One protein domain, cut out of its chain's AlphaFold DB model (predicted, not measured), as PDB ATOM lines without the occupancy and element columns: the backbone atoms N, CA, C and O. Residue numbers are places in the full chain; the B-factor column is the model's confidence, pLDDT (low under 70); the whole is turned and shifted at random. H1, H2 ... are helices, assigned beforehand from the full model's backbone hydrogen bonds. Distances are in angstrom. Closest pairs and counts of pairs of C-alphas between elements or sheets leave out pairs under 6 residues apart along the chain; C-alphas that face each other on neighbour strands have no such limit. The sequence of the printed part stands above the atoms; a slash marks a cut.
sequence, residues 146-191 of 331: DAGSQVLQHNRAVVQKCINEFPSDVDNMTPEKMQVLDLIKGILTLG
ATOM      1  N   ASP A 146     -57.202 -12.474 -31.250       70.69
ATOM      2  CA  ASP A 146     -57.374 -13.872 -31.675       70.69
ATOM      3  C   ASP A 146     -56.558 -14.184 -32.937       70.69
ATOM      4  O   ASP A 146     -55.905 -15.223 -33.019       70.69
ATOM      5  N   ALA A 147     -56.526 -13.252 -33.894       72.25
ATOM      6  CA  ALA A 147     -55.757 -13.392 -35.126       72.25
ATOM      7  C   ALA A 147     -54.243 -13.465 -34.860       72.25
ATOM      8  O   ALA A 147     -53.564 -14.341 -35.391       72.25
ATOM      9  N   GLY A 148     -53.701 -12.586 -34.013       69.06
ATOM     10  CA  GLY A 148     -52.272 -12.605 -33.695       69.06
ATOM     11  C   GLY A 148     -51.868 -13.799 -32.826       69.06
ATOM     12  O   GLY A 148     -50.820 -14.396 -33.071       69.06
ATOM     13  N   SER A 149     -52.723 -14.226 -31.892       72.06
ATOM     14  CA  SER A 149     -52.545 -15.479 -31.148       72.06
ATOM     15  C   SER A 149     -52.525 -16.704 -32.072       72.06
ATOM     16  O   SER A 149     -51.681 -17.587 -31.908       72.06
ATOM     17  N   GLN A 150     -53.400 -16.751 -33.083       75.81
ATOM     18  CA  GLN A 150     -53.411 -17.823 -34.085       75.81
ATOM     19  C   GLN A 150     -52.151 -17.821 -34.956       75.81
ATOM     20  O   GLN A 150     -51.571 -18.883 -35.179       75.81
ATOM     21  N   VAL A 151     -51.684 -16.652 -35.404       78.38
ATOM     22  CA  VAL A 151     -50.426 -16.524 -36.163       78.38
ATOM     23  C   VAL A 151     -49.232 -17.006 -35.336       78.38
ATOM     24  O   VAL A 151     -48.372 -17.719 -35.859       78.38
ATOM     25  N   LEU A 152     -49.188 -16.676 -34.042       79.25
ATOM     26  CA  LEU A 152     -48.137 -17.132 -33.134       79.25
ATOM     27  C   LEU A 152     -48.160 -18.659 -32.954       79.25
ATOM     28  O   LEU A 152     -47.118 -19.306 -33.033       79.25
ATOM     29  N   GLN A 153     -49.347 -19.240 -32.760       77.69
ATOM     30  CA  GLN A 153     -49.541 -20.691 -32.648       77.69
ATOM     31  C   GLN A 153     -49.171 -21.426 -33.941       77.69
ATOM     32  O   GLN A 153     -48.496 -22.454 -33.897       77.69
ATOM     33  N   HIS A 154     -49.540 -20.874 -35.097       84.81
ATOM     34  CA  HIS A 154     -49.191 -21.432 -36.403       84.81
ATOM     35  C   HIS A 154     -47.670 -21.480 -36.624       84.81
ATOM     36  O   HIS A 154     -47.155 -22.420 -37.220       84.81
ATOM     37  N   ASN A 155     -46.939 -20.507 -36.075       81.00
ATOM     38  CA  ASN A 155     -45.481 -20.416 -36.165       81.00
ATOM     39  C   ASN A 155     -44.752 -20.933 -34.909       81.00
ATOM     40  O   ASN A 155     -43.565 -20.654 -34.721       81.00
ATOM     41  N   ARG A 156     -45.428 -21.712 -34.050       82.12
ATOM     42  CA  ARG A 156     -44.932 -22.132 -32.728       82.12
ATOM     43  C   ARG A 156     -43.527 -22.730 -32.750       82.12
ATOM     44  O   ARG A 156     -42.712 -22.362 -31.913       82.12
ATOM     45  N   ALA A 157     -43.231 -23.631 -33.685       78.81
ATOM     46  CA  ALA A 157     -41.924 -24.291 -33.754       78.81
ATOM     47  C   ALA A 157     -40.776 -23.299 -34.018       78.81
ATOM     48  O   ALA A 157     -39.713 -23.410 -33.413       78.81
ATOM     49  N   VAL A 158     -41.012 -22.301 -34.876       82.38
ATOM     50  CA  VAL A 158     -40.033 -21.258 -35.214       82.38
ATOM     51  C   VAL A 158     -39.854 -20.299 -34.039       82.38
ATOM     52  O   VAL A 158     -38.730 -20.037 -33.627       82.38
ATOM     53  N   VAL A 159     -40.956 -19.836 -33.444       79.50
ATOM     54  CA  VAL A 159     -40.920 -18.911 -32.300       79.50
ATOM     55  C   VAL A 159     -40.268 -19.567 -31.080       79.50
ATOM     56  O   VAL A 159     -39.431 -18.947 -30.429       79.50
ATOM     57  N   GLN A 160     -40.583 -20.834 -30.794       80.75
ATOM     58  CA  GLN A 160     -39.980 -21.579 -29.687       80.75
ATOM     59  C   GLN A 160     -38.478 -21.786 -29.896       80.75
ATOM     60  O   GLN A 160     -37.708 -21.647 -28.950       80.75
ATOM     61  N   LYS A 161     -38.058 -22.082 -31.132       83.69
ATOM     62  CA  LYS A 161     -36.641 -22.174 -31.488       83.69
ATOM     63  C   LYS A 161     -35.926 -20.846 -31.229       83.69
ATOM     64  O   LYS A 161     -34.922 -20.853 -30.531       83.69
ATOM     65  N   CYS A 162     -36.493 -19.722 -31.671       77.56
ATOM     66  CA  CYS A 162     -35.933 -18.397 -31.400       77.56
ATOM     67  C   CYS A 162     -35.828 -18.110 -29.894       77.56
ATOM     68  O   CYS A 162     -34.779 -17.668 -29.447       77.56
ATOM     69  N   ILE A 163     -36.871 -18.398 -29.103       77.62
ATOM     70  CA  ILE A 163     -36.863 -18.208 -27.637       77.62
ATOM     71  C   ILE A 163     -35.787 -19.066 -26.958       77.62
ATOM     72  O   ILE A 163     -35.173 -18.617 -25.997       77.62
ATOM     73  N   ASN A 164     -35.563 -20.289 -27.438       78.88
ATOM     74  CA  ASN A 164     -34.568 -21.201 -26.871       78.88
ATOM     75  C   ASN A 164     -33.130 -20.846 -27.294       78.88
ATOM     76  O   ASN A 164     -32.191 -21.166 -26.573       78.88
ATOM     77  N   GLU A 165     -32.962 -20.214 -28.458       79.06
ATOM     78  CA  GLU A 165     -31.678 -19.728 -28.984       79.06
ATOM     79  C   GLU A 165     -31.331 -18.310 -28.495       79.06
ATOM     80  O   GLU A 165     -30.235 -17.820 -28.767       79.06
ATOM     81  N   PHE A 166     -32.235 -17.650 -27.756       70.06
ATOM     82  CA  PHE A 166     -31.946 -16.362 -27.130       70.06
ATOM     83  C   PHE A 166     -30.799 -16.527 -26.115       70.06
ATOM     84  O   PHE A 166     -30.893 -17.383 -25.228       70.06
ATOM     85  N   PRO A 167     -29.723 -15.720 -26.207       58.91
ATOM     86  CA  PRO A 167     -28.648 -15.735 -25.224       58.91
ATOM     87  C   PRO A 167     -29.213 -15.516 -23.820       58.91
ATOM     88  O   PRO A 167     -30.151 -14.740 -23.646       58.91
ATOM     89  N   SER A 168     -28.621 -16.165 -22.818       54.53
ATOM     90  CA  SER A 168     -29.030 -16.144 -21.403       54.53
ATOM     91  C   SER A 168     -28.961 -14.767 -20.720       54.53
ATOM     92  O   SER A 168     -29.061 -14.687 -19.502       54.53
ATOM     93  N   ASP A 169     -28.830 -13.685 -21.484       53.09
ATOM     94  CA  ASP A 169     -28.722 -12.298 -21.035       53.09
ATOM     95  C   ASP A 169     -30.109 -11.698 -20.718       53.09
ATOM     96  O   ASP A 169     -30.451 -10.572 -21.081       53.09
ATOM     97  N   VAL A 170     -30.951 -12.501 -20.057       55.66
ATOM     98  CA  VAL A 170     -32.275 -12.102 -19.548       55.66
ATOM     99  C   VAL A 170     -32.134 -10.965 -18.529       55.66
ATOM    100  O   VAL A 170     -33.043 -10.150 -18.389       55.66
ATOM    101  N   ASP A 171     -30.964 -10.856 -17.899       56.34
ATOM    102  CA  ASP A 171     -30.632  -9.832 -16.910       56.34
ATOM    103  C   ASP A 171     -30.592  -8.404 -17.491       56.34
ATOM    104  O   ASP A 171     -30.774  -7.442 -16.748       56.34
ATOM    105  N   ASN A 172     -30.445  -8.249 -18.815       57.69
ATOM    106  CA  ASN A 172     -30.426  -6.945 -19.497       57.69
ATOM    107  C   ASN A 172     -31.773  -6.561 -20.145       57.69
ATOM    108  O   ASN A 172     -31.879  -5.530 -20.818       57.69
ATOM    109  N   MET A 173     -32.824  -7.376 -19.989       66.31
ATOM    110  CA  MET A 173     -34.126  -7.116 -20.606       66.31
ATOM    111  C   MET A 173     -34.981  -6.169 -19.751       66.31
ATOM    112  O   MET A 173     -35.110  -6.344 -18.541       66.31
ATOM    113  N   THR A 174     -35.633  -5.181 -20.377       67.31
ATOM    114  CA  THR A 174     -36.544  -4.293 -19.635       67.31
ATOM    115  C   THR A 174     -37.771  -5.070 -19.128       67.31
ATOM    116  O   THR A 174     -38.210  -6.024 -19.787       67.31
ATOM    117  N   PRO A 175     -38.385  -4.665 -17.998       66.19
ATOM    118  CA  PRO A 175     -39.552  -5.348 -17.432       66.19
ATOM    119  C   PRO A 175     -40.706  -5.538 -18.430       66.19
ATOM    120  O   PRO A 175     -41.417  -6.539 -18.397       66.19
ATOM    121  N   GLU A 176     -40.893  -4.600 -19.359       62.06
ATOM    122  CA  GLU A 176     -41.947  -4.643 -20.375       62.06
ATOM    123  C   GLU A 176     -41.671  -5.677 -21.467       62.06
ATOM    124  O   GLU A 176     -42.605  -6.352 -21.913       62.06
ATOM    125  N   LYS A 177     -40.404  -5.813 -21.886       72.31
ATOM    126  CA  LYS A 177     -39.960  -6.850 -22.827       72.31
ATOM    127  C   LYS A 177     -40.107  -8.230 -22.186       72.31
ATOM    128  O   LYS A 177     -40.623  -9.139 -22.833       72.31
ATOM    129  N   MET A 178     -39.777  -8.348 -20.896       74.94
ATOM    130  CA  MET A 178     -39.952  -9.588 -20.138       74.94
ATOM    131  C   MET A 178     -41.430  -9.980 -20.012       74.94
ATOM    132  O   MET A 178     -41.787 -11.111 -20.323       74.94
ATOM    133  N   GLN A 179     -42.321  -9.028 -19.712       74.19
ATOM    134  CA  GLN A 179     -43.770  -9.275 -19.709       74.19
ATOM    135  C   GLN A 179     -44.315  -9.740 -21.067       74.19
ATOM    136  O   GLN A 179     -45.219 -10.572 -21.114       74.19
ATOM    137  N   VAL A 180     -43.817  -9.194 -22.182       75.12
ATOM    138  CA  VAL A 180     -44.244  -9.646 -23.517       75.12
ATOM    139  C   VAL A 180     -43.673 -11.023 -23.841       75.12
ATOM    140  O   VAL A 180     -44.391 -11.849 -24.401       75.12
ATOM    141  N   LEU A 181     -42.436 -11.315 -23.441       80.06
ATOM    142  CA  LEU A 181     -41.861 -12.652 -23.559       80.06
ATOM    143  C   LEU A 181     -42.664 -13.683 -22.750       80.06
ATOM    144  O   LEU A 181     -42.945 -14.768 -23.256       80.06
ATOM    145  N   ASP A 182     -43.088 -13.334 -21.538       79.12
ATOM    146  CA  ASP A 182     -43.941 -14.179 -20.700       79.12
ATOM    147  C   ASP A 182     -45.335 -14.364 -21.307       79.12
ATOM    148  O   ASP A 182     -45.866 -15.474 -21.288       79.12
ATOM    149  N   LEU A 183     -45.903 -13.323 -21.926       78.50
ATOM    150  CA  LEU A 183     -47.162 -13.421 -22.670       78.50
ATOM    151  C   LEU A 183     -47.034 -14.375 -23.868       78.50
ATOM    152  O   LEU A 183     -47.899 -15.225 -24.071       78.50
ATOM    153  N   ILE A 184     -45.946 -14.274 -24.639       79.62
ATOM    154  CA  ILE A 184     -45.647 -15.176 -25.761       79.62
ATOM    155  C   ILE A 184     -45.521 -16.615 -25.254       79.62
ATOM    156  O   ILE A 184     -46.186 -17.505 -25.781       79.62
ATOM    157  N   LYS A 185     -44.723 -16.847 -24.202       81.31
ATOM    158  CA  LYS A 185     -44.574 -18.169 -23.572       81.31
ATOM    159  C   LYS A 185     -45.926 -18.711 -23.104       81.31
ATOM    160  O   LYS A 185     -46.261 -19.843 -23.435       81.31
ATOM    161  N   GLY A 186     -46.721 -17.883 -22.426       77.62
ATOM    162  CA  GLY A 186     -48.060 -18.212 -21.946       77.62
ATOM    163  C   GLY A 186     -48.994 -18.654 -23.072       77.62
ATOM    164  O   GLY A 186     -49.577 -19.735 -22.982       77.62
ATOM    165  N   ILE A 187     -49.066 -17.887 -24.167       76.06
ATOM    166  CA  ILE A 187     -49.875 -18.228 -25.348       76.06
ATOM    167  C   ILE A 187     -49.409 -19.555 -25.954       76.06
ATOM    168  O   ILE A 187     -50.253 -20.387 -26.285       76.06
ATOM    169  N   LEU A 188     -48.096 -19.788 -26.065       78.12
ATOM    170  CA  LEU A 188     -47.531 -21.027 -26.614       78.12
ATOM    171  C   LEU A 188     -47.801 -22.255 -25.726       78.12
ATOM    172  O   LEU A 188     -47.953 -23.357 -26.257       78.12
ATOM    173  N   THR A 189     -47.872 -22.087 -24.399       77.25
ATOM    174  CA  THR A 189     -48.090 -23.188 -23.441       77.25
ATOM    175  C   THR A 189     -49.556 -23.483 -23.133       77.25
ATOM    176  O   THR A 189     -49.914 -24.651 -23.010       77.25
ATOM    177  N   LEU A 190     -50.395 -22.455 -22.989       66.88
ATOM    178  CA  LEU A 190     -51.734 -22.562 -22.393       66.88
ATOM    179  C   LEU A 190     -52.865 -22.216 -23.374       66.88
ATOM    180  O   LEU A 190     -54.034 -22.405 -23.045       66.88
ATOM    181  N   GLY A 191     -52.539 -21.740 -24.581       57.66
ATOM    182  CA  GLY A 191     -53.526 -21.177 -25.504       57.66
ATOM    183  C   GLY A 191     -53.963 -19.758 -25.102       57.66
ATOM    184  O   GLY A 191     -53.550 -19.252 -24.050       57.66
TER     185      GLY A 191
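What this domain is: This is residues 146 to 191 of the 331 residues of an uncharacterized protein of Digitaria exilis (UniProt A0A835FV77). What shape does the printed part make? H2 and H3 form an open V, with the short H1 across its narrow end, and the link from H2 to H3 joins the two arms at the wide end. Residues 164 to 169 stick out there. What is it made of? The printed part has 46 residues with three named helices, in the order H1, H2, H3, and no named strand; the class is all helix. How large is it? It is only just compact, close to loose, with a radius of gyration of the C-alphas of 11.1 A, and only just elongated, spanning 30 by 20 by 15 A.

Where its parts are: Where do the first two helices run? H1 is residues 146 to 154, 12.1 A long from C-alpha 146 at (-57.374, -13.872, -31.675). H2 is residues 156 to 165, 14.0 A long. Where is the longest helix? H3 is residues 175 to 190, 21.7 A long, ending with C-alpha 190 at (-51.734, -22.562, -22.393).

How they stand to each other: Which helices touch? H1 and H3 touch, H3 with residues 187 to 188 alone; the closest C-alphas are those of Gln 153 and Leu 188, 6.4 A apart. Their lines are only just about perpendicular, at 73 degrees. How does H2 stand? H2 and H3 are close but not clearly touching, the closest C-alphas being those of Arg 156 and Leu 188, 6.7 A apart. They run opposite ways at a steep tilt of 44 degrees. H1 and H2 are also close but not clearly touching, with the C-alphas of Leu 152 and Val 159 closest at 7.5 A. Are the helix backbones complete? In H1, H2 and H3 every O i to N i+4 pair is within hydrogen-bond range.

The domain as a whole: How far does it reach? The two C-alphas farthest apart are those of Ala 147 and Asp 171, 31.2 A. Are there cuts or long links? The printed part has no cut; the link from H1 to H2 is tight and that from H2 to H3 is short, with 9 residues. Where is confidence low? The pLDDT is under 70 at residue 148, residues 167 to 176 and residues 190 to 191, and the mean of the printed part is 73.0.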